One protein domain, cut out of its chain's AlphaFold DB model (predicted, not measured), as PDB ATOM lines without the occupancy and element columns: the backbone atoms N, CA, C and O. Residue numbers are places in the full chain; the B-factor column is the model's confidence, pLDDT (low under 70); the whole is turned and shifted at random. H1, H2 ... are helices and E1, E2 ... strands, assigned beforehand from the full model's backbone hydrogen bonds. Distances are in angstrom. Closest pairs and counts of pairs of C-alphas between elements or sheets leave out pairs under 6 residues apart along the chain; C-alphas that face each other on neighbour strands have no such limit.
ATOM      1  N   ALA A   3     -43.305  16.033 -38.255       96.88
ATOM      2  CA  ALA A   3     -42.609  16.838 -39.244       96.88
ATOM      3  C   ALA A   3     -41.101  16.602 -39.152       96.88
ATOM      4  O   ALA A   3     -40.591  16.321 -38.067       96.88
ATOM      5  N   VAL A   4     -40.415  16.713 -40.286       96.06
ATOM      6  CA  VAL A   4     -38.952  16.708 -40.369       96.06
ATOM      7  C   VAL A   4     -38.442  18.129 -40.163       96.06
ATOM      8  O   VAL A   4     -39.063  19.088 -40.627       96.06
ATOM      9  N   THR A   5     -37.323  18.251 -39.460       93.81
ATOM     10  CA  THR A   5     -36.622  19.508 -39.171       93.81
ATOM     11  C   THR A   5     -35.120  19.340 -39.451       93.81
ATOM     12  O   THR A   5     -34.695  18.285 -39.928       93.81
ATOM     13  N   GLY A   6     -34.316  20.379 -39.218       90.75
ATOM     14  CA  GLY A   6     -32.862  20.311 -39.338       90.75
ATOM     15  C   GLY A   6     -32.367  20.174 -40.780       90.75
ATOM     16  O   GLY A   6     -33.020  20.607 -41.734       90.75
ATOM     17  N   SER A   7     -31.188  19.569 -40.947       91.00
ATOM     18  CA  SER A   7     -30.473  19.503 -42.233       91.00
ATOM     19  C   SER A   7     -31.274  18.799 -43.330       91.00
ATOM     20  O   SER A   7     -31.245  19.233 -44.482       91.00
ATOM     21  N   VAL A   8     -32.033  17.757 -42.981       91.31
ATOM     22  CA  VAL A   8     -32.875  17.015 -43.930       91.31
ATOM     23  C   VAL A   8     -33.999  17.900 -44.464       91.31
ATOM     24  O   VAL A   8     -34.206  17.958 -45.674       91.31
ATOM     25  N   ALA A   9     -34.689  18.636 -43.589       91.19
ATOM     26  CA  ALA A   9     -35.740  19.564 -44.006       91.19
ATOM     27  C   ALA A   9     -35.177  20.740 -44.827       91.19
ATOM     28  O   ALA A   9     -35.789  21.178 -45.798       91.19
ATOM     29  N   ALA A  10     -33.963  21.184 -44.495       89.62
ATOM     30  CA  ALA A  10     -33.235  22.219 -45.222       89.62
ATOM     31  C   ALA A  10     -32.644  21.757 -46.570       89.62
ATOM     32  O   ALA A  10     -31.989  22.554 -47.238       89.62
ATOM     33  N   SER A  11     -32.826  20.489 -46.973       90.00
ATOM     34  CA  SER A  11     -32.169  19.897 -48.154       90.00
ATOM     35  C   SER A  11     -30.639  20.055 -48.143       90.00
ATOM     36  O   SER A  11     -30.007  20.207 -49.186       90.00
ATOM     37  N   ASN A  12     -30.045  20.012 -46.949       91.19
ATOM     38  CA  ASN A  12     -28.613  20.178 -46.692       91.19
ATOM     39  C   ASN A  12     -28.049  19.017 -45.848       91.19
ATOM     40  O   ASN A  12     -27.102  19.188 -45.082       91.19
ATOM     41  N   ALA A  13     -28.687  17.847 -45.923       89.75
ATOM     42  CA  ALA A  13     -28.218  16.630 -45.274       89.75
ATOM     43  C   ALA A  13     -27.167  15.917 -46.135       89.75
ATOM     44  O   ALA A  13     -27.254  15.899 -47.364       89.75
ATOM     45  N   ASP A  14     -26.204  15.288 -45.472       90.06
ATOM     46  CA  ASP A  14     -25.182  14.436 -46.076       90.06
ATOM     47  C   ASP A  14     -25.348  12.966 -45.644       90.06
ATOM     48  O   ASP A  14     -26.245  12.610 -44.876       90.06
ATOM     49  N   SER A  15     -24.464  12.082 -46.116       88.38
ATOM     50  CA  SER A  15     -24.502  10.653 -45.778       88.38
ATOM     51  C   SER A  15     -24.242  10.344 -44.297       88.38
ATOM     52  O   SER A  15     -24.440   9.206 -43.878       88.38
ATOM     53  N   ALA A  16     -23.754  11.311 -43.516       87.81
ATOM     54  CA  ALA A  16     -23.487  11.163 -42.089       87.81
ATOM     55  C   ALA A  16     -24.623  11.718 -41.211       87.81
ATOM     56  O   ALA A  16     -24.588  11.541 -39.991       87.81
ATOM     57  N   SER A  17     -25.619  12.364 -41.819       87.19
ATOM     58  CA  SER A  17     -26.694  13.067 -41.126       87.19
ATOM     59  C   SER A  17     -27.749  12.118 -40.544       87.19
ATOM     60  O   SER A  17     -28.053  11.054 -41.094       87.19
ATOM     61  N   ASP A  18     -28.317  12.528 -39.418       91.62
ATOM     62  CA  ASP A  18     -29.521  11.975 -38.812       91.62
ATOM     63  C   ASP A  18     -30.789  12.677 -39.329       91.62
ATOM     64  O   ASP A  18     -30.741  13.661 -40.067       91.62
ATOM     65  N   ILE A  19     -31.952  12.128 -38.974       93.12
ATOM     66  CA  ILE A  19     -33.267  12.680 -39.309       93.12
ATOM     67  C   ILE A  19     -33.897  13.228 -38.031       93.12
ATOM     68  O   ILE A  19     -34.378  12.459 -37.191       93.12
ATOM     69  N   ASP A  20     -33.936  14.551 -37.904       94.50
ATOM     70  CA  ASP A  20     -34.603  15.217 -36.791       94.50
ATOM     71  C   ASP A  20     -36.118  15.295 -36.996       94.50
ATOM     72  O   ASP A  20     -36.608  15.694 -38.057       94.50
ATOM     73  N   LEU A  21     -36.877  14.977 -35.943       96.19
ATOM     74  CA  LEU A  21     -38.334  15.082 -35.940       96.19
ATOM     75  C   LEU A  21     -38.858  16.093 -34.917       96.19
ATOM     76  O   LEU A  21     -38.478  16.082 -33.743       96.19
ATOM     77  N   LEU A  22     -39.845  16.873 -35.362       97.00
ATOM     78  CA  LEU A  22     -40.805  17.579 -34.520       97.00
ATOM     79  C   LEU A  22     -42.107  16.775 -34.449       97.00
ATOM     80  O   LEU A  22     -42.781  16.538 -35.455       97.00
ATOM     81  N   ILE A  23     -42.504  16.399 -33.237       97.88
ATOM     82  CA  ILE A  23     -43.735  15.665 -32.963       97.88
ATOM     83  C   ILE A  23     -44.645  16.524 -32.092       97.88
ATOM     84  O   ILE A  23     -44.370  16.762 -30.916       97.88
ATOM     85  N   ILE A  24     -45.774  16.955 -32.660       97.50
ATOM     86  CA  ILE A  24     -46.817  17.661 -31.909       97.50
ATOM     87  C   ILE A  24     -47.907  16.673 -31.507       97.50
ATOM     88  O   ILE A  24     -48.601  16.114 -32.364       97.50
ATOM     89  N   THR A  25     -48.067  16.463 -30.206       96.25
ATOM     90  CA  THR A  25     -49.050  15.544 -29.622       96.25
ATOM     91  C   THR A  25     -50.305  16.291 -29.197       96.25
ATOM     92  O   THR A  25     -50.304  17.512 -29.059       96.25
ATOM     93  N   GLU A  26     -51.380  15.561 -28.911       93.69
ATOM     94  CA  GLU A  26     -52.500  16.147 -28.175       93.69
ATOM     95  C   GLU A  26     -52.061  16.612 -26.777       93.69
ATOM     96  O   GLU A  26     -51.079  16.119 -26.201       93.69
ATOM     97  N   SER A  27     -52.810  17.565 -26.220       91.75
ATOM     98  CA  SER A  27     -52.589  18.068 -24.868       91.75
ATOM     99  C   SER A  27     -52.598  16.937 -23.840       91.75
ATOM    100  O   SER A  27     -53.512  16.114 -23.821       91.75
ATOM    101  N   LYS A  28     -51.594  16.933 -22.951       91.75
ATOM    102  CA  LYS A  28     -51.366  15.897 -21.924       91.75
ATOM    103  C   LYS A  28     -51.085  14.488 -22.480       91.75
ATOM    104  O   LYS A  28     -51.399  13.504 -21.817       91.75
ATOM    105  N   ARG A  29     -50.548  14.354 -23.693       95.06
ATOM    106  CA  ARG A  29     -50.152  13.048 -24.269       95.06
ATOM    107  C   ARG A  29     -48.695  13.011 -24.716       95.06
ATOM    108  O   ARG A  29     -48.301  12.095 -25.436       95.06
ATOM    109  N   LEU A  30     -47.914  14.015 -24.337       96.19
ATOM    110  CA  LEU A  30     -46.545  14.194 -24.789       96.19
ATOM    111  C   LEU A  30     -45.679  13.024 -24.332       96.19
ATOM    112  O   LEU A  30     -45.021  12.393 -25.151       96.19
ATOM    113  N   TRP A  31     -45.714  12.699 -23.044       96.56
ATOM    114  CA  TRP A  31     -44.805  11.738 -22.429       96.56
ATOM    115  C   TRP A  31     -45.149  10.297 -22.781       96.56
ATOM    116  O   TRP A  31     -44.239   9.511 -23.046       96.56
ATOM    117  N   LEU A  32     -46.437   9.956 -22.862       96.50
ATOM    118  CA  LEU A  32     -46.874   8.660 -23.383       96.50
ATOM    119  C   LEU A  32     -46.480   8.485 -24.853       96.50
ATOM    120  O   LEU A  32     -45.923   7.449 -25.221       96.50
ATOM    121  N   SER A  33     -46.701   9.510 -25.683       96.50
ATOM    122  CA  SER A  33     -46.288   9.467 -27.092       96.50
ATOM    123  C   SER A  33     -44.771   9.355 -27.214       96.50
ATOM    124  O   SER A  33     -44.283   8.573 -28.024       96.50
ATOM    125  N   ARG A  34     -44.017  10.084 -26.380       96.44
ATOM    126  CA  ARG A  34     -42.553  10.029 -26.351       96.44
ATOM    127  C   ARG A  34     -42.061   8.622 -26.058       96.44
ATOM    128  O   ARG A  34     -41.189   8.125 -26.764       96.44
ATOM    129  N   LEU A  35     -42.630   7.979 -25.037       96.69
ATOM    130  CA  LEU A  35     -42.287   6.608 -24.684       96.69
ATOM    131  C   LEU A  35     -42.554   5.669 -25.863       96.69
ATOM    132  O   LEU A  35     -41.659   4.927 -26.257       96.69
ATOM    133  N   PHE A  36     -43.749   5.741 -26.451       97.06
ATOM    134  CA  PHE A  36     -44.127   4.897 -27.580       97.06
ATOM    135  C   PHE A  36     -43.190   5.079 -28.782       97.06
ATOM    136  O   PHE A  36     -42.639   4.101 -29.280       97.06
ATOM    137  N   VAL A  37     -42.943   6.323 -29.203       96.94
ATOM    138  CA  VAL A  37     -42.051   6.637 -30.330       96.94
ATOM    139  C   VAL A  37     -40.645   6.103 -30.075       96.94
ATOM    140  O   VAL A  37     -40.085   5.428 -30.933       96.94
ATOM    141  N   VAL A  38     -40.081   6.336 -28.886       95.25
ATOM    142  CA  VAL A  38     -38.739   5.835 -28.560       95.25
ATOM    143  C   VAL A  38     -38.685   4.310 -28.572       95.25
ATOM    144  O   VAL A  38     -37.713   3.752 -29.076       95.25
ATOM    145  N   LEU A  39     -39.704   3.624 -28.049       96.56
ATOM    146  CA  LEU A  39     -39.756   2.161 -28.076       96.56
ATOM    147  C   LEU A  39     -39.822   1.625 -29.508       96.56
ATOM    148  O   LEU A  39     -39.065   0.716 -29.836       96.56
ATOM    149  N   VAL A  40     -40.660   2.213 -30.365       97.19
ATOM    150  CA  VAL A  40     -40.775   1.818 -31.777       97.19
ATOM    151  C   VAL A  40     -39.457   2.039 -32.518       97.19
ATOM    152  O   VAL A  40     -38.949   1.113 -33.142       97.19
ATOM    153  N   LEU A  41     -38.854   3.224 -32.404       96.12
ATOM    154  CA  LEU A  41     -37.585   3.526 -33.075       96.12
ATOM    155  C   LEU A  41     -36.449   2.607 -32.600       96.12
ATOM    156  O   LEU A  41     -35.621   2.185 -33.405       96.12
ATOM    157  N   LYS A  42     -36.417   2.267 -31.304       95.19
ATOM    158  CA  LYS A  42     -35.444   1.313 -30.756       95.19
ATOM    159  C   LYS A  42     -35.690  -0.109 -31.246       95.19
ATOM    160  O   LYS A  42     -34.728  -0.785 -31.586       95.19
ATOM    161  N   ALA A  43     -36.945  -0.550 -31.304       96.38
ATOM    162  CA  ALA A  43     -37.304  -1.872 -31.814       96.38
ATOM    163  C   ALA A  43     -36.940  -2.031 -33.299       96.38
ATOM    164  O   ALA A  43     -36.507  -3.101 -33.713       96.38
ATOM    165  N   LEU A  44     -37.055  -0.953 -34.076       95.31
ATOM    166  CA  LEU A  44     -36.634  -0.902 -35.476       95.31
ATOM    167  C   LEU A  44     -35.113  -0.738 -35.656       95.31
ATOM    168  O   LEU A  44     -34.632  -0.781 -36.781       95.31
ATOM    169  N   GLY A  45     -34.347  -0.526 -34.579       93.50
ATOM    170  CA  GLY A  45     -32.894  -0.337 -34.645       93.50
ATOM    171  C   GLY A  45     -32.445   0.986 -35.275       93.50
ATOM    172  O   GLY A  45     -31.262   1.149 -35.557       93.50
ATOM    173  N   ILE A  46     -33.363   1.936 -35.475       94.75
ATOM    174  CA  ILE A  46     -33.109   3.227 -36.137       94.75
ATOM    175  C   ILE A  46     -33.129   4.409 -35.165       94.75
ATOM    176  O   ILE A  46     -33.076   5.557 -35.590       94.75
ATOM    177  N   TYR A  47     -33.245   4.162 -33.860       93.75
ATOM    178  CA  TYR A  47     -33.165   5.229 -32.865       93.75
ATOM    179  C   TYR A  47     -31.764   5.849 -32.842       93.75
ATOM    180  O   TYR A  47     -30.758   5.133 -32.799       93.75
ATOM    181  N   TRP A  48     -31.720   7.178 -32.814       90.12
ATOM    182  CA  TRP A  48     -30.480   7.940 -32.788       90.12
ATOM    183  C   TRP A  48     -29.505   7.515 -31.686       90.12
ATOM    184  O   TRP A  48     -29.882   7.286 -30.530       90.12
ATOM    185  N   ASN A  49     -28.225   7.430 -32.049       83.00
ATOM    186  CA  ASN A  49     -27.139   7.115 -31.133       83.00
ATOM    187  C   ASN A  49     -25.857   7.875 -31.516       83.00
ATOM    188  O   ASN A  49     -25.548   8.029 -32.695       83.00
ATOM    189  N   ASP A  50     -25.082   8.299 -30.511       79.25
ATOM    190  CA  ASP A  50     -23.859   9.099 -30.704       79.25
ATOM    191  C   ASP A  50     -22.762   8.371 -31.518       79.25
ATOM    192  O   ASP A  50     -21.846   9.011 -32.027       79.25
ATOM    193  N   GLN A  51     -22.818   7.039 -31.633       81.25
ATOM    194  CA  GLN A  51     -21.775   6.226 -32.278       81.25
ATOM    195  C   GLN A  51     -22.000   6.050 -33.788       81.25
ATOM    196  O   GLN A  51     -21.047   5.849 -34.537       81.25
ATOM    197  N   LYS A  52     -23.259   6.078 -34.230       82.06
ATOM    198  CA  LYS A  52     -23.715   5.836 -35.603       82.06
ATOM    199  C   LYS A  52     -24.941   6.715 -35.887       82.06
ATOM    200  O   LYS A  52     -26.052   6.186 -35.928       82.06
ATOM    201  N   PRO A  53     -24.762   8.038 -36.049       81.62
ATOM    202  CA  PRO A  53     -25.869   8.962 -36.301       81.62
ATOM    203  C   PRO A  53     -26.458   8.816 -37.713       81.62
ATOM    204  O   PRO A  53     -27.659   9.006 -37.900       81.62
ATOM    205  N   ALA A  54     -25.638   8.415 -38.688       89.12
ATOM    206  CA  ALA A  54     -26.018   8.301 -40.093       89.12
ATOM    207  C   ALA A  54     -27.287   7.456 -40.304       89.12
ATOM    208  O   ALA A  54     -27.331   6.282 -39.930       89.12
ATOM    209  N   GLY A  55     -28.313   8.059 -40.912       83.88
ATOM    210  CA  GLY A  55     -29.572   7.385 -41.252       83.88
ATOM    211  C   GLY A  55     -30.448   7.005 -40.053       83.88
ATOM    212  O   GLY A  55     -31.440   6.295 -40.221       83.88
ATOM    213  N   THR A  56     -30.106   7.459 -38.844       92.88
ATOM    214  CA  THR A  56     -30.937   7.260 -37.651       92.88
ATOM    215  C   THR A  56     -31.963   8.374 -37.487       92.88
ATOM    216  O   THR A  56     -31.831   9.462 -38.038       92.88
ATOM    217  N   VAL A  57     -33.007   8.099 -36.713       94.06
ATOM    218  CA  VAL A  57     -34.091   9.031 -36.417       94.06
ATOM    219  C   VAL A  57     -33.921   9.571 -35.004       94.06
ATOM    220  O   VAL A  57     -33.976   8.820 -34.020       94.06
ATOM    221  N   CYS A  58     -33.769  10.888 -34.908       92.56
ATOM    222  CA  CYS A  58     -33.726  11.632 -33.662       92.56
ATOM    223  C   CYS A  58     -35.070  12.343 -33.453       92.56
ATOM    224  O   CYS A  58     -35.375  13.326 -34.127       92.56
ATOM    225  N   PRO A  59     -35.923  11.893 -32.518       92.12
ATOM    226  CA  PRO A  59     -37.132  12.627 -32.184       92.12
ATOM    227  C   PRO A  59     -36.785  13.807 -31.258       92.12
ATOM    228  O   PRO A  59     -37.050  13.782 -30.054       92.12
ATOM    229  N   ASN A  60     -36.128  14.813 -31.837       91.38
ATOM    230  CA  ASN A  60     -35.501  15.941 -31.155       91.38
ATOM    231  C   ASN A  60     -36.519  16.826 -30.417       91.38
ATOM    232  O   ASN A  60     -36.260  17.295 -29.307       91.38
ATOM    233  N   ILE A  61     -37.712  17.029 -30.984       95.12
ATOM    234  CA  ILE A  61     -38.702  17.937 -30.399       95.12
ATOM    235  C   ILE A  61     -40.040  17.226 -30.220       95.12
ATOM    236  O   ILE A  61     -40.658  16.763 -31.174       95.12
ATOM    237  N   PHE A  62     -40.534  17.210 -28.986       97.25
ATOM    238  CA  PHE A  62     -41.910  16.866 -28.654       97.25
ATOM    239  C   PHE A  62     -42.613  18.081 -28.069       97.25
ATOM    240  O   PHE A  62     -42.148  18.661 -27.090       97.25
ATOM    241  N   MET A  63     -43.767  18.435 -28.619       96.62
ATOM    242  CA  MET A  63     -44.550  19.588 -28.186       96.62
ATOM    243  C   MET A  63     -46.022  19.210 -28.031       96.62
ATOM    244  O   MET A  63     -46.579  18.426 -28.791       96.62
ATOM    245  N   SER A  64     -46.678  19.776 -27.028       96.12
ATOM    246  CA  SER A  64     -48.118  19.646 -26.832       96.12
ATOM    247  C   SER A  64     -48.870  20.637 -27.716       96.12
ATOM    248  O   SER A  64     -48.547  21.822 -27.734       96.12
ATOM    249  N   SER A  65     -49.967  20.205 -28.339       94.25
ATOM    250  CA  SER A  65     -50.879  21.091 -29.075       94.25
ATOM    251  C   SER A  65     -51.512  22.191 -28.213       94.25
ATOM    252  O   SER A  65     -52.170  23.076 -28.745       94.25
ATOM    253  N   GLY A  66     -51.376  22.119 -26.885       92.00
ATOM    254  CA  GLY A  66     -51.800  23.175 -25.966       92.00
ATOM    255  C   GLY A  66     -50.860  24.383 -25.901       92.00
ATOM    256  O   GLY A  66     -51.234  25.369 -25.281       92.00
ATOM    257  N   ILE A  67     -49.662  24.304 -26.495       93.69
ATOM    258  CA  ILE A  67     -48.679  25.400 -26.561       93.69
ATOM    259  C   ILE A  67     -47.966  25.421 -27.921       93.69
ATOM    260  O   ILE A  67     -46.783  25.125 -28.026       93.69
ATOM    261  N   LEU A  68     -48.704  25.741 -28.982       95.19
ATOM    262  CA  LEU A  68     -48.140  25.784 -30.337       95.19
ATOM    263  C   LEU A  68     -47.227  26.996 -30.576       95.19
ATOM    264  O   LEU A  68     -46.372  26.945 -31.457       95.19
ATOM    265  N   ASN A  69     -47.384  28.071 -29.800       94.81
ATOM    266  CA  ASN A  69     -46.514  29.236 -29.890       94.81
ATOM    267  C   ASN A  69     -45.094  28.902 -29.402       94.81
ATOM    268  O   ASN A  69     -44.902  28.415 -28.286       94.81
ATOM    269  N   TRP A  70     -44.098  29.193 -30.235       93.75
ATOM    270  CA  TRP A  70     -42.696  29.048 -29.877       93.75
ATOM    271  C   TRP A  70     -42.198  30.300 -29.138       93.75
ATOM    272  O   TRP A  70     -42.227  31.406 -29.679       93.75
ATOM    273  N   GLU A  71     -41.723  30.125 -27.899       90.69
ATOM    274  CA  GLU A  71     -41.380  31.241 -26.996       90.69
ATOM    275  C   GLU A  71     -40.226  32.111 -27.528       90.69
ATOM    276  O   GLU A  71     -40.272  33.339 -27.450       90.69
ATOM    277  N   LYS A  72     -39.169  31.485 -28.063       90.62
ATOM    278  CA  LYS A  72     -37.946  32.178 -28.499       90.62
ATOM    279  C   LYS A  72     -38.074  32.647 -29.947       90.62
ATOM    280  O   LYS A  72     -38.138  31.821 -30.851       90.62
ATOM    281  N   LYS A  73     -38.033  33.959 -30.171       93.56
ATOM    282  CA  LYS A  73     -38.179  34.565 -31.502       93.56
ATOM    283  C   LYS A  73     -36.862  35.176 -31.958       93.56
ATOM    284  O   LYS A  73     -36.342  36.077 -31.307       93.56
ATOM    285  N   ASN A  74     -36.298  34.646 -33.036       91.62
ATOM    286  CA  ASN A  74     -35.133  35.196 -33.725       91.62
ATOM    287  C   ASN A  74     -35.064  34.621 -35.147       91.62
ATOM    288  O   ASN A  74     -35.792  33.681 -35.464       91.62
ATOM    289  N   VAL A  75     -34.170  35.156 -35.980       90.69
ATOM    290  CA  VAL A  75     -34.026  34.745 -37.385       90.69
ATOM    291  C   VAL A  75     -33.668  33.262 -37.553       90.69
ATOM    292  O   VAL A  75     -34.180  32.615 -38.460       90.69
ATOM    293  N   TYR A  76     -32.858  32.694 -36.654       89.38
ATOM    294  CA  TYR A  76     -32.486  31.278 -36.707       89.38
ATOM    295  C   TYR A  76     -33.708  30.377 -36.478       89.38
ATOM    296  O   TYR A  76     -33.997  29.504 -37.287       89.38
ATOM    297  N   ILE A  77     -34.483  30.639 -35.421       91.75
ATOM    298  CA  ILE A  77     -35.722  29.899 -35.148       91.75
ATOM    299  C   ILE A  77     -36.767  30.158 -36.238       91.75
ATOM    300  O   ILE A  77     -37.498  29.240 -36.603       91.75
ATOM    301  N   ALA A  78     -36.833  31.377 -36.783       92.00
ATOM    302  CA  ALA A  78     -37.722  31.676 -37.900       92.00
ATOM    303  C   ALA A  78     -37.417  30.781 -39.107       92.00
ATOM    304  O   ALA A  78     -38.341  30.242 -39.710       92.00
ATOM    305  N   ASN A  79     -36.133  30.580 -39.407       90.88
ATOM    306  CA  ASN A  79     -35.683  29.689 -40.468       90.88
ATOM    307  C   ASN A  79     -36.030  28.220 -40.186       90.88
ATOM    308  O   ASN A  79     -36.598  27.566 -41.052       90.88
ATOM    309  N   GLU A  80     -35.777  27.722 -38.971       91.44
ATOM    310  CA  GLU A  80     -36.151  26.350 -38.589       91.44
ATOM    311  C   GLU A  80     -37.666  26.105 -38.722       91.44
ATOM    312  O   GLU A  80     -38.090  25.079 -39.249       91.44
ATOM    313  N   ILE A  81     -38.500  27.063 -38.297       93.38
ATOM    314  CA  ILE A  81     -39.960  26.959 -38.436       93.38
ATOM    315  C   ILE A  81     -40.381  27.034 -39.910       93.38
ATOM    316  O   ILE A  81     -41.264  26.286 -40.326       93.38
ATOM    317  N   ALA A  82     -39.768  27.913 -40.707       91.31
ATOM    318  CA  ALA A  82     -40.101  28.072 -42.123       91.31
ATOM    319  C   ALA A  82     -39.733  26.839 -42.965       91.31
ATOM    320  O   ALA A  82     -40.454  26.513 -43.905       91.31
ATOM    321  N   LEU A  83     -38.641  26.151 -42.620       91.38
ATOM    322  CA  LEU A  83     -38.173  24.948 -43.314       91.38
ATOM    323  C   LEU A  83     -38.867  23.665 -42.847       91.38
ATOM    324  O   LEU A  83     -38.646  22.605 -43.427       91.38
ATOM    325  N   LEU A  84     -39.707  23.741 -41.813       93.19
ATOM    326  CA  LEU A  84     -40.385  22.584 -41.250       93.19
ATOM    327  C   LEU A  84     -41.189  21.826 -42.320       93.19
ATOM    328  O   LEU A  84     -42.125  22.370 -42.910       93.19
ATOM    329  N   TYR A  85     -40.885  20.540 -42.502       93.44
ATOM    330  CA  TYR A  85     -41.522  19.704 -43.520       93.44
ATOM    331  C   TYR A  85     -42.529  18.721 -42.891       93.44
ATOM    332  O   TYR A  85     -42.124  17.708 -42.306       93.44
ATOM    333  N   PRO A  86     -43.852  18.977 -42.954       94.19
ATOM    334  CA  PRO A  86     -44.849  18.119 -42.319       94.19
ATOM    335  C   PRO A  86     -45.030  16.794 -43.077       94.19
ATOM    336  O   PRO A  86     -45.500  16.776 -44.209       94.19
ATOM    337  N   LEU A  87     -44.746  15.667 -42.418       95.00
ATOM    338  CA  LEU A  87     -45.005  14.320 -42.955       95.00
ATOM    339  C   LEU A  87     -46.445  13.873 -42.710       95.00
ATOM    340  O   LEU A  87     -47.056  13.186 -43.521       95.00
ATOM    341  N   PHE A  88     -46.985  14.235 -41.548       94.12
ATOM    342  CA  PHE A  88     -48.337  13.876 -41.152       94.12
ATOM    343  C   PHE A  88     -48.937  14.952 -40.256       94.12
ATOM    344  O   PHE A  88     -48.396  15.279 -39.197       94.12
ATOM    345  N   SER A  89     -50.113  15.454 -40.625       91.81
ATOM    346  CA  SER A  89     -50.854  16.449 -39.854       91.81
ATOM    347  C   SER A  89     -52.314  16.026 -39.720       91.81
ATOM    348  O   SER A  89     -52.972  15.687 -40.696       91.81
ATOM    349  N   ARG A  90     -52.827  16.057 -38.488       90.19
ATOM    350  CA  ARG A  90     -54.238  15.817 -38.157       90.19
ATOM    351  C   ARG A  90     -54.810  17.078 -37.525       90.19
ATOM    352  O   ARG A  90     -54.072  17.786 -36.834       90.19
ATOM    353  N   ASN A  91     -56.104  17.334 -37.720       88.19
ATOM    354  CA  ASN A  91     -56.797  18.519 -37.195       88.19
ATOM    355  C   ASN A  91     -56.056  19.820 -37.545       88.19
ATOM    356  O   ASN A  91     -55.911  20.691 -36.690       88.19
ATOM    357  N   GLU A  92     -55.477  19.874 -38.750       90.06
ATOM    358  CA  GLU A  92     -54.756  21.047 -39.264       90.06
ATOM    359  C   GLU A  92     -53.662  21.563 -38.314       90.06
ATOM    360  O   GLU A  92     -53.352  22.748 -38.265       90.06
ATOM    361  N   THR A  93     -53.055  20.661 -37.533       92.81
ATOM    362  CA  THR A  93     -52.072  21.033 -36.505       92.81
ATOM    363  C   THR A  93     -50.891  21.799 -37.086       92.81
ATOM    364  O   THR A  93     -50.419  22.722 -36.437       92.81
ATOM    365  N   TYR A  94     -50.468  21.462 -38.306       93.50
ATOM    366  CA  TYR A  94     -49.446  22.217 -39.029       93.50
ATOM    367  C   TYR A  94     -49.850  23.678 -39.252       93.50
ATOM    368  O   TYR A  94     -49.141  24.571 -38.808       93.50
ATOM    369  N   PHE A  95     -51.014  23.932 -39.851       91.69
ATOM    370  CA  PHE A  95     -51.470  25.296 -40.122       91.69
ATOM    371  C   PHE A  95     -51.666  26.103 -38.837       91.69
ATOM    372  O   PHE A  95     -51.199  27.231 -38.760       91.69
ATOM    373  N   ARG A  96     -52.236  25.496 -37.789       92.12
ATOM    374  CA  ARG A  96     -52.341  26.139 -36.466       92.12
ATOM    375  C   ARG A  96     -50.972  26.457 -35.865       92.12
ATOM    376  O   ARG A  96     -50.798  27.503 -35.256       92.12
ATOM    377  N   PHE A  97     -49.996  25.562 -36.023       94.81
ATOM    378  CA  PHE A  97     -48.628  25.813 -35.573       94.81
ATOM    379  C   PHE A  97     -48.000  26.987 -36.336       94.81
ATOM    380  O   PHE A  97     -47.386  27.846 -35.710       94.81
ATOM    381  N   MET A  98     -48.198  27.072 -37.653       93.00
ATOM    382  CA  MET A  98     -47.704  28.196 -38.456       93.00
ATOM    383  C   MET A  98     -48.410  29.516 -38.124       93.00
ATOM    384  O   MET A  98     -47.759  30.560 -38.105       93.00
ATOM    385  N   GLU A  99     -49.711  29.484 -37.831       92.06
ATOM    386  CA  GLU A  99     -50.513  30.648 -37.427       92.06
ATOM    387  C   GLU A  99     -50.056  31.203 -36.070       92.06
ATOM    388  O   GLU A  99     -49.736  32.384 -35.950       92.06
ATOM    389  N   GLU A 100     -49.898  30.338 -35.066       93.75
ATOM    390  CA  GLU A 100     -49.383  30.700 -33.734       93.75
ATOM    391  C   GLU A 100     -47.925  31.193 -33.774       93.75
ATOM    392  O   GLU A 100     -47.442  31.842 -32.840       93.75
ATOM    393  N   ASN A 101     -47.216  30.913 -34.870       94.25
ATOM    394  CA  ASN A 101     -45.865  31.387 -35.145       94.25
ATOM    395  C   ASN A 101     -45.816  32.367 -36.326       94.25
ATOM    396  O   ASN A 101     -44.809  32.457 -37.024       94.25
ATOM    397  N   SER A 102     -46.866  33.170 -36.529       92.06
ATOM    398  CA  SER A 102     -46.920  34.135 -37.634       92.06
ATOM    399  C   SER A 102     -45.822  35.195 -37.615       92.06
ATOM    400  O   SER A 102     -45.563  35.810 -38.641       92.06
ATOM    401  N   TRP A 103     -45.165  35.405 -36.473       93.06
ATOM    402  CA  TRP A 103     -44.004  36.290 -36.324       93.06
ATOM    403  C   TRP A 103     -42.818  35.883 -37.221       93.06
ATOM    404  O   TRP A 103     -41.943  36.696 -37.493       93.06
ATOM    405  N   VAL A 104     -42.788  34.644 -37.728       92.38
ATOM    406  CA  VAL A 104     -41.782  34.181 -38.701       92.38
ATOM    407  C   VAL A 104     -41.743  35.076 -39.944       92.38
ATOM    408  O   VAL A 104     -40.664  35.330 -40.478       92.38
ATOM    409  N   LYS A 105     -42.891  35.621 -40.370       89.56
ATOM    410  CA  LYS A 105     -42.985  36.527 -41.528       89.56
ATOM    411  C   LYS A 105     -42.198  37.827 -41.346       89.56
ATOM    412  O   LYS A 105     -41.785  38.419 -42.337       89.56
ATOM    413  N   ASP A 106     -41.976  38.243 -40.099       91.12
ATOM    414  CA  ASP A 106     -41.244  39.470 -39.777       91.12
ATOM    415  C   ASP A 106     -39.739  39.302 -40.069       91.12
ATOM    416  O   ASP A 106     -39.033  40.284 -40.277       91.12
ATOM    417  N   TYR A 107     -39.259  38.053 -40.136       90.25
ATOM    418  CA  TYR A 107     -37.890  37.701 -40.526       90.25
ATOM    419  C   TYR A 107     -37.795  37.172 -41.964       90.25
ATOM    420  O   TYR A 107     -36.801  37.421 -42.641       90.25
ATOM    421  N   LEU A 108     -38.804  36.424 -42.431       87.31
ATOM    422  CA  LEU A 108     -38.786  35.677 -43.695       87.31
ATOM    423  C   LEU A 108     -40.067  35.920 -44.509       87.31
ATOM    424  O   LEU A 108     -40.847  35.001 -44.765       87.31
ATOM    425  N   ALA A 109     -40.287  37.171 -44.924       73.62
ATOM    426  CA  ALA A 109     -41.515  37.607 -45.599       73.62
ATOM    427  C   ALA A 109     -41.873  36.780 -46.852       73.62
ATOM    428  O   ALA A 109     -43.047  36.517 -47.103       73.62
ATOM    429  N   ASN A 110     -40.868  36.315 -47.601       74.75
ATOM    430  CA  ASN A 110     -41.065  35.550 -48.839       74.75
ATOM    431  C   ASN A 110     -41.444  34.077 -48.607       74.75
ATOM    432  O   ASN A 110     -41.927  33.425 -49.527       74.75
ATOM    433  N   CYS A 111     -41.231  33.542 -47.402       66.75
ATOM    434  CA  CYS A 111     -41.475  32.128 -47.096       66.75
ATOM    435  C   CYS A 111     -42.861  31.887 -46.475       66.75
ATOM    436  O   CYS A 111     -43.273  30.744 -46.301       66.75
ATOM    437  N   TYR A 112     -43.590  32.951 -46.125       62.75
ATOM    438  CA  TYR A 112     -44.848  32.868 -45.384       62.75
ATOM    439  C   TYR A 112     -46.068  32.923 -46.320       62.75
ATOM    440  O   TYR A 112     -46.883  33.841 -46.263       62.75
ATOM    441  N   GLN A 113     -46.204  31.927 -47.198       58.50
ATOM    442  CA  GLN A 113     -47.434  31.664 -47.964       58.50
ATOM    443  C   GLN A 113     -48.015  30.307 -47.560       58.50
ATOM    444  O   GLN A 113     -48.132  29.379 -48.354       58.50
ATOM    445  N   PHE A 114     -48.374  30.178 -46.286       62.62
ATOM    446  CA  PHE A 114     -49.113  29.013 -45.820       62.62
ATOM    447  C   PHE A 114     -50.605  29.256 -46.046       62.62
ATOM    448  O   PHE A 114     -51.131  30.310 -45.688       62.62
ATOM    449  N   ALA A 124     -64.975  17.714 -31.203       52.53
ATOM    450  CA  ALA A 124     -65.536  17.542 -29.872       52.53
ATOM    451  C   ALA A 124     -64.420  17.119 -28.908       52.53
ATOM    452  O   ALA A 124     -63.602  16.268 -29.259       52.53
ATOM    453  N   LYS A 125     -64.357  17.735 -27.717       53.91
ATOM    454  CA  LYS A 125     -63.429  17.301 -26.668       53.91
ATOM    455  C   LYS A 125     -63.682  15.815 -26.440       53.91
ATOM    456  O   LYS A 125     -64.699  15.458 -25.854       53.91
ATOM    457  N   THR A 126     -62.780  14.958 -26.900       56.50
ATOM    458  CA  THR A 126     -62.795  13.555 -26.513       56.50
ATOM    459  C   THR A 126     -62.665  13.549 -24.995       56.50
ATOM    460  O   THR A 126     -61.691  14.085 -24.463       56.50
ATOM    461  N   THR A 127     -63.663  13.030 -24.281       61.62
ATOM    462  CA  THR A 127     -63.584  12.848 -22.828       61.62
ATOM    463  C   THR A 127     -62.526  11.792 -22.568       61.62
ATOM    464  O   THR A 127     -62.810  10.599 -22.528       61.62
ATOM    465  N   VAL A 128     -61.269  12.214 -22.473       65.88
ATOM    466  CA  VAL A 128     -60.198  11.279 -22.171       65.88
ATOM    467  C   VAL A 128     -60.205  11.011 -20.671       65.88
ATOM    468  O   VAL A 128     -60.330  11.928 -19.860       65.88
ATOM    469  N   SER A 129     -60.126   9.734 -20.308       79.81
ATOM    470  CA  SER A 129     -60.227   9.280 -18.922       79.81
ATOM    471  C   SER A 129     -59.141   9.901 -18.035       79.81
ATOM    472  O   SER A 129     -57.973   9.967 -18.423       79.81
ATOM    473  N   LYS A 130     -59.510  10.267 -16.797       85.56
ATOM    474  CA  LYS A 130     -58.575  10.700 -15.738       85.56
ATOM    475  C   LYS A 130     -57.438   9.693 -15.515       85.56
ATOM    476  O   LYS A 130     -56.345  10.089 -15.124       85.56
ATOM    477  N   LEU A 131     -57.680   8.409 -15.797       89.19
ATOM    478  CA  LEU A 131     -56.663   7.360 -15.730       89.19
ATOM    479  C   LEU A 131     -55.510   7.621 -16.709       89.19
ATOM    480  O   LEU A 131     -54.351   7.486 -16.337       89.19
ATOM    481  N   VAL A 132     -55.813   8.037 -17.941       90.75
ATOM    482  CA  VAL A 132     -54.786   8.315 -18.958       90.75
ATOM    483  C   VAL A 132     -53.982   9.561 -18.582       90.75
ATOM    484  O   VAL A 132     -52.769   9.583 -18.756       90.75
ATOM    485  N   ASP A 133     -54.627  10.572 -17.994       91.44
ATOM    486  CA  ASP A 133     -53.941  11.760 -17.464       91.44
ATOM    487  C   ASP A 133     -53.000  11.415 -16.290       91.44
ATOM    488  O   ASP A 133     -51.914  11.992 -16.159       91.44
ATOM    489  N   LEU A 134     -53.384  10.448 -15.447       92.94
ATOM    490  CA  LEU A 134     -52.516   9.922 -14.396       92.94
ATOM    491  C   LEU A 134     -51.324   9.164 -14.992       92.94
ATOM    492  O   LEU A 134     -50.186   9.417 -14.592       92.94
ATOM    493  N   LEU A 135     -51.568   8.281 -15.967       95.00
ATOM    494  CA  LEU A 135     -50.513   7.541 -16.664       95.00
ATOM    495  C   LEU A 135     -49.516   8.485 -17.337       95.00
ATOM    496  O   LEU A 135     -48.315   8.290 -17.180       95.00
ATOM    497  N   GLU A 136     -49.986   9.539 -18.007       94.56
ATOM    498  CA  GLU A 136     -49.131  10.594 -18.566       94.56
ATOM    499  C   GLU A 136     -48.212  11.190 -17.493       94.56
ATOM    500  O   GLU A 136     -47.000  11.291 -17.686       94.56
ATOM    501  N   SER A 137     -48.772  11.546 -16.335       93.12
ATOM    502  CA  SER A 137     -48.022  12.177 -15.244       93.12
ATOM    503  C   SER A 137     -46.972  11.241 -14.637       93.12
ATOM    504  O   SER A 137     -45.859  11.672 -14.325       93.12
ATOM    505  N   VAL A 138     -47.302   9.957 -14.476       95.38
ATOM    506  CA  VAL A 138     -46.359   8.924 -14.017       95.38
ATOM    507  C   VAL A 138     -45.259   8.713 -15.058       95.38
ATOM    508  O   VAL A 138     -44.077   8.723 -14.717       95.38
ATOM    509  N   CYS A 139     -45.639   8.601 -16.332       95.44
ATOM    510  CA  CYS A 139     -44.728   8.404 -17.453       95.44
ATOM    511  C   CYS A 139     -43.737   9.567 -17.585       95.44
ATOM    512  O   CYS A 139     -42.541   9.341 -17.772       95.44
ATOM    513  N   MET A 140     -44.210  10.805 -17.415       94.44
ATOM    514  CA  MET A 140     -43.372  12.001 -17.362       94.44
ATOM    515  C   MET A 140     -42.336  11.910 -16.243       94.44
ATOM    516  O   MET A 140     -41.147  12.099 -16.493       94.44
ATOM    517  N   LYS A 141     -42.767  11.623 -15.006       94.56
ATOM    518  CA  LYS A 141     -41.865  11.546 -13.846       94.56
ATOM    519  C   LYS A 141     -40.794  10.476 -14.051       94.56
ATOM    520  O   LYS A 141     -39.615  10.769 -13.881       94.56
ATOM    521  N   ALA A 142     -41.193   9.279 -14.479       94.94
ATOM    522  CA  ALA A 142     -40.273   8.176 -14.744       94.94
ATOM    523  C   ALA A 142     -39.245   8.533 -15.831       94.94
ATOM    524  O   ALA A 142     -38.044   8.346 -15.644       94.94
ATOM    525  N   GLN A 143     -39.699   9.111 -16.948       93.62
ATOM    526  CA  GLN A 143     -38.813   9.532 -18.033       93.62
ATOM    527  C   GLN A 143     -37.886  10.673 -17.609       93.62
ATOM    528  O   GLN A 143     -36.711  10.654 -17.967       93.62
ATOM    529  N   LYS A 144     -38.371  11.639 -16.822       91.12
ATOM    530  CA  LYS A 144     -37.549  12.733 -16.291       91.12
ATOM    531  C   LYS A 144     -36.434  12.200 -15.390       91.12
ATOM    532  O   LYS A 144     -35.290  12.588 -15.582       91.12
ATOM    533  N   ILE A 145     -36.745  11.268 -14.484       91.25
ATOM    534  CA  ILE A 145     -35.749  10.605 -13.622       91.25
ATOM    535  C   ILE A 145     -34.730   9.836 -14.470       91.25
ATOM    536  O   ILE A 145     -33.531   9.958 -14.254       91.25
ATOM    537  N   HIS A 146     -35.177   9.087 -15.481       89.31
ATOM    538  CA  HIS A 146     -34.271   8.356 -16.371       89.31
ATOM    539  C   HIS A 146     -33.296   9.275 -17.129       89.31
ATOM    540  O   HIS A 146     -32.149   8.902 -17.376       89.31
ATOM    541  N   MET A 147     -33.748  10.470 -17.514       87.44
ATOM    542  CA  MET A 147     -32.951  11.424 -18.288       87.44
ATOM    543  C   MET A 147     -32.100  12.352 -17.417       87.44
ATOM    544  O   MET A 147     -31.173  12.950 -17.943       87.44
ATOM    545  N   GLN A 148     -32.364  12.460 -16.111       82.12
ATOM    546  CA  GLN A 148     -31.797  13.509 -15.248       82.12
ATOM    547  C   GLN A 148     -30.262  13.604 -15.278       82.12
ATOM    548  O   GLN A 148     -29.723  14.698 -15.221       82.12
ATOM    549  N   ASN A 149     -29.562  12.478 -15.443       75.69
ATOM    550  CA  ASN A 149     -28.093  12.432 -15.478       75.69
ATOM    551  C   ASN A 149     -27.497  12.757 -16.859       75.69
ATOM    552  O   ASN A 149     -26.282  12.746 -17.021       75.69
ATOM    553  N   LYS A 150     -28.344  12.955 -17.873       72.88
ATOM    554  CA  LYS A 150     -27.961  13.167 -19.275       72.88
ATOM    555  C   LYS A 150     -28.421  14.519 -19.818       72.88
ATOM    556  O   LYS A 150     -28.085  14.828 -20.952       72.88
ATOM    557  N   VAL A 151     -29.199  15.276 -19.040       68.62
ATOM    558  CA  VAL A 151     -29.695  16.597 -19.433       68.62
ATOM    559  C   VAL A 151     -28.589  17.626 -19.210       68.62
ATOM    560  O   VAL A 151     -28.149  17.825 -18.080       68.62
ATOM    561  N   THR A 152     -28.158  18.277 -20.281       71.44
ATOM    562  CA  THR A 152     -27.214  19.396 -20.283       71.44
ATOM    563  C   THR A 152     -27.922  20.697 -20.649       71.44
ATOM    564  O   THR A 152     -27.978  21.624 -19.846       71.44
ATOM    565  N   THR A 153     -28.492  20.764 -21.848       72.19
ATOM    566  CA  THR A 153     -29.065  21.978 -22.462       72.19
ATOM    567  C   THR A 153     -30.530  21.801 -22.861       72.19
ATOM    568  O   THR A 153     -31.163  22.725 -23.372       72.19
ATOM    569  N   GLU A 154     -31.090  20.616 -22.629       81.44
ATOM    570  CA  GLU A 154     -32.419  20.236 -23.076       81.44
ATOM    571  C   GLU A 154     -33.527  20.887 -22.245       81.44
ATOM    572  O   GLU A 154     -33.498  20.930 -21.012       81.44
ATOM    573  N   VAL A 155     -34.577  21.345 -22.929       85.00
ATOM    574  CA  VAL A 155     -35.755  21.923 -22.277       85.00
ATOM    575  C   VAL A 155     -36.749  20.806 -21.998       85.00
ATOM    576  O   VAL A 155     -37.374  20.294 -22.921       85.00
ATOM    577  N   ILE A 156     -36.915  20.447 -20.723       88.69
ATOM    578  CA  ILE A 156     -37.815  19.373 -20.277       88.69
ATOM    579  C   ILE A 156     -38.944  19.937 -19.400       88.69
ATOM    580  O   ILE A 156     -38.780  20.172 -18.201       88.69
ATOM    581  N   ARG A 157     -40.118  20.128 -20.006       90.25
ATOM    582  CA  ARG A 157     -41.353  20.647 -19.394       90.25
ATOM    583  C   ARG A 157     -42.524  19.679 -19.637       90.25
ATOM    584  O   ARG A 157     -42.453  18.844 -20.534       90.25
ATOM    585  N   PRO A 158     -43.645  19.782 -18.897       89.56
ATOM    586  CA  PRO A 158     -44.795  18.890 -19.093       89.56
ATOM    587  C   PRO A 158     -45.360  18.884 -20.520       89.56
ATOM    588  O   PRO A 158     -45.922  17.889 -20.965       89.56
ATOM    589  N   ASN A 159     -45.209  19.998 -21.225       93.44
ATOM    590  CA  ASN A 159     -45.799  20.290 -22.523       93.44
ATOM    591  C   ASN A 159     -44.766  20.500 -23.646       93.44
ATOM    592  O   ASN A 159     -45.174  20.689 -24.790       93.44
ATOM    593  N   LEU A 160     -43.467  20.444 -23.335       94.69
ATOM    594  CA  LEU A 160     -42.371  20.581 -24.293       94.69
ATOM    595  C   LEU A 160     -41.173  19.743 -23.835       94.69
ATOM    596  O   LEU A 160     -40.703  19.910 -22.712       94.69
ATOM    597  N   ALA A 161     -40.658  18.887 -24.710       93.62
ATOM    598  CA  ALA A 161     -39.352  18.259 -24.569       93.62
ATOM    599  C   ALA A 161     -38.533  18.578 -25.824       93.62
ATOM    600  O   ALA A 161     -38.912  18.163 -26.914       93.62
ATOM    601  N   HIS A 162     -37.453  19.339 -25.676       92.19
ATOM    602  CA  HIS A 162     -36.595  19.756 -26.785       92.19
ATOM    603  C   HIS A 162     -35.148  19.365 -26.480       92.19
ATOM    604  O   HIS A 162     -34.549  19.893 -25.538       92.19
ATOM    605  N   PHE A 163     -34.610  18.437 -27.271       85.88
ATOM    606  CA  PHE A 163     -33.305  17.817 -27.075       85.88
ATOM    607  C   PHE A 163     -32.195  18.512 -27.879       85.88
ATOM    608  O   PHE A 163     -31.569  17.927 -28.758       85.88
ATOM    609  N   ASN A 164     -31.913  19.776 -27.557       71.81
ATOM    610  CA  ASN A 164     -30.885  20.546 -28.258       71.81
ATOM    611  C   ASN A 164     -29.471  20.256 -27.713       71.81
ATOM    612  O   ASN A 164     -28.958  21.001 -26.876       71.81
ATOM    613  N   LYS A 165     -28.843  19.160 -28.164       61.44
ATOM    614  CA  LYS A 165     -27.495  18.732 -27.723       61.44
ATOM    615  C   LYS A 165     -26.362  19.657 -28.199       61.44
ATOM    616  O   LYS A 165     -25.319  19.730 -27.555       61.44
ATOM    617  N   LYS A 166     -26.541  20.345 -29.331       59.28
ATOM    618  CA  LYS A 166     -25.585  21.310 -29.896       59.28
ATOM    619  C   LYS A 166     -26.350  22.565 -30.285       59.28
ATOM    620  O   LYS A 166     -26.926  22.611 -31.366       59.28
ATOM    621  N   ASP A 167     -26.345  23.577 -29.418       63.78
ATOM    622  CA  ASP A 167     -26.980  24.858 -29.727       63.78
ATOM    623  C   ASP A 167     -26.184  25.620 -30.801       63.78
ATOM    624  O   ASP A 167     -25.396  26.526 -30.526       63.78
ATOM    625  N   SER A 168     -26.395  25.229 -32.057       66.25
ATOM    626  CA  SER A 168     -25.817  25.858 -33.244       66.25
ATOM    627  C   SER A 168     -26.346  27.272 -33.471       66.25
ATOM    628  O   SER A 168     -25.808  27.986 -34.319       66.25
ATOM    629  N   MET A 169     -27.360  27.708 -32.712       71.75
ATOM    630  CA  MET A 169     -27.921  29.048 -32.818       71.75
ATOM    631  C   MET A 169     -26.849  30.107 -32.553       71.75
ATOM    632  O   MET A 169     -26.680  31.005 -33.371       71.75
ATOM    633  N   PHE A 170     -26.096  30.000 -31.452       67.06
ATOM    634  CA  PHE A 170     -25.066  30.991 -31.122       67.06
ATOM    635  C   PHE A 170     -23.950  31.023 -32.168       67.06
ATOM    636  O   PHE A 170     -23.580  32.099 -32.622       67.06
ATOM    637  N   ALA A 171     -23.471  29.853 -32.599       69.75
ATOM    638  CA  ALA A 171     -22.418  29.745 -33.609       69.75
ATOM    639  C   ALA A 171     -22.854  30.243 -34.999       69.75
ATOM    640  O   ALA A 171     -22.022  30.686 -35.790       69.75
TER     641      ALA A 171
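AT A GLANCE: This is residues 3 to 114 and 124 to 171 of the 176 residues of an uncharacterized protein of candidate division WWE3 bacterium GW2011_GWB1_44_4 (UniProt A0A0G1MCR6). A strongly twisted sheet of six strands stands between two groups of helices: H2 covers one face over E3, and H6 packs at a steep tilt on residues 30 to 35 of H2 and grazes the sheet with its own residues 140 to 147, while H3, H4 and H5 gather loosely on the other side. A tail after E6 leads to the small helix H7, near H3. The printed part has 160 residues, in the order E1 H1 E2 H2 E3 H3 E4 H4 H5 H6 E5 E6 H7; the sheet, order E4 E1 E2 E3 E6 E5, is mixed. The class is mixed, helices and strands, and the whole is compact, radius of gyration of the C-alphas 16.2 A, spans 46 by 44 by 26 A.

IN THESE COORDINATES: Begin with the sheet: find C-alpha 3 at (-42.609, 16.838, -39.244), where E1, residues 3 to 5, begins. E2 is residues 19 to 25, 18.7 A long, and E3 residues 57 to 64, 20.0 A, which bends by 51 degrees at residue 60. E4 is residues 85 to 88, E5 155 to 157 and E6 160 to 162. Among the helices, H6, residues 130 to 147, runs 25.8 A from C-alpha 130 at (-58.575, 10.700, -15.738), and H2, residues 30 to 43, runs 19.8 A. Look for H1 at residues 6 to 9, H3 at 75 to 82, H4 at 93 to 100, H5 at 102 to 106 and H7 at 168 to 171, ending at (-22.418, 29.745, -33.609).

HOW THE PARTS SIT: Start at E2 and E3, parallel at 23 degrees, with N 21 and O 58 2.9 A apart. With H2 they form a strand-helix-strand unit, parallel neighbours joined through a helix, its crossover right-handed; E3, H3, E4 form a split one, with E1 and E2 between the strands, also right-handed. The other neighbours are antiparallel: E1 and E2 (N 3 to O 22, 2.9 A), E4 and E1 (N 4 to O 85, 2.8 A), E3 and E6 (N 62 to O 161, 2.8 A), and the hairpin E5 and E6 (N 157 to O 160, 2.8 A). H2 on one face makes two layers with the sheet; its height over the sheet is 9.4 A, and it lies over E3, along the strands at 11 degrees on the local plane. H1 is on the opposite face. H2, with residues 30 to 35 alone, touches H6 at a steep tilt of 60 degrees, closest C-alphas Trp 31 and Met 140, 5.3 A. H6 and H4 only graze the sheet; H3, H5 and H7 are not on it. H3 touches H5, closest C-alphas Ala 78 and Val 104, 4.8 A. In H2, H3, H4 and H6 each O i to N i+4 pair is within hydrogen-bond range; in H5 0 of 1, with 2 of 2 O i to N i+3 pairs, while H1 and H7 are too short for an i+4 pair.

THE WHOLE: The C-alphas farthest apart, those of Asn 110 and Leu 131, are 46.2 A apart. Residues 115 to 123 are not printed, and C-alphas 114 and 124 are 25.6 A apart across the cut. Of the links that are printed whole, H2 to E3, residues 44 to 56, is long. Mean pLDDT of the printed part is 88.1; residues 111 to 114, 124 to 128, 151, 165 to 168 and 170 to 171 are under 70.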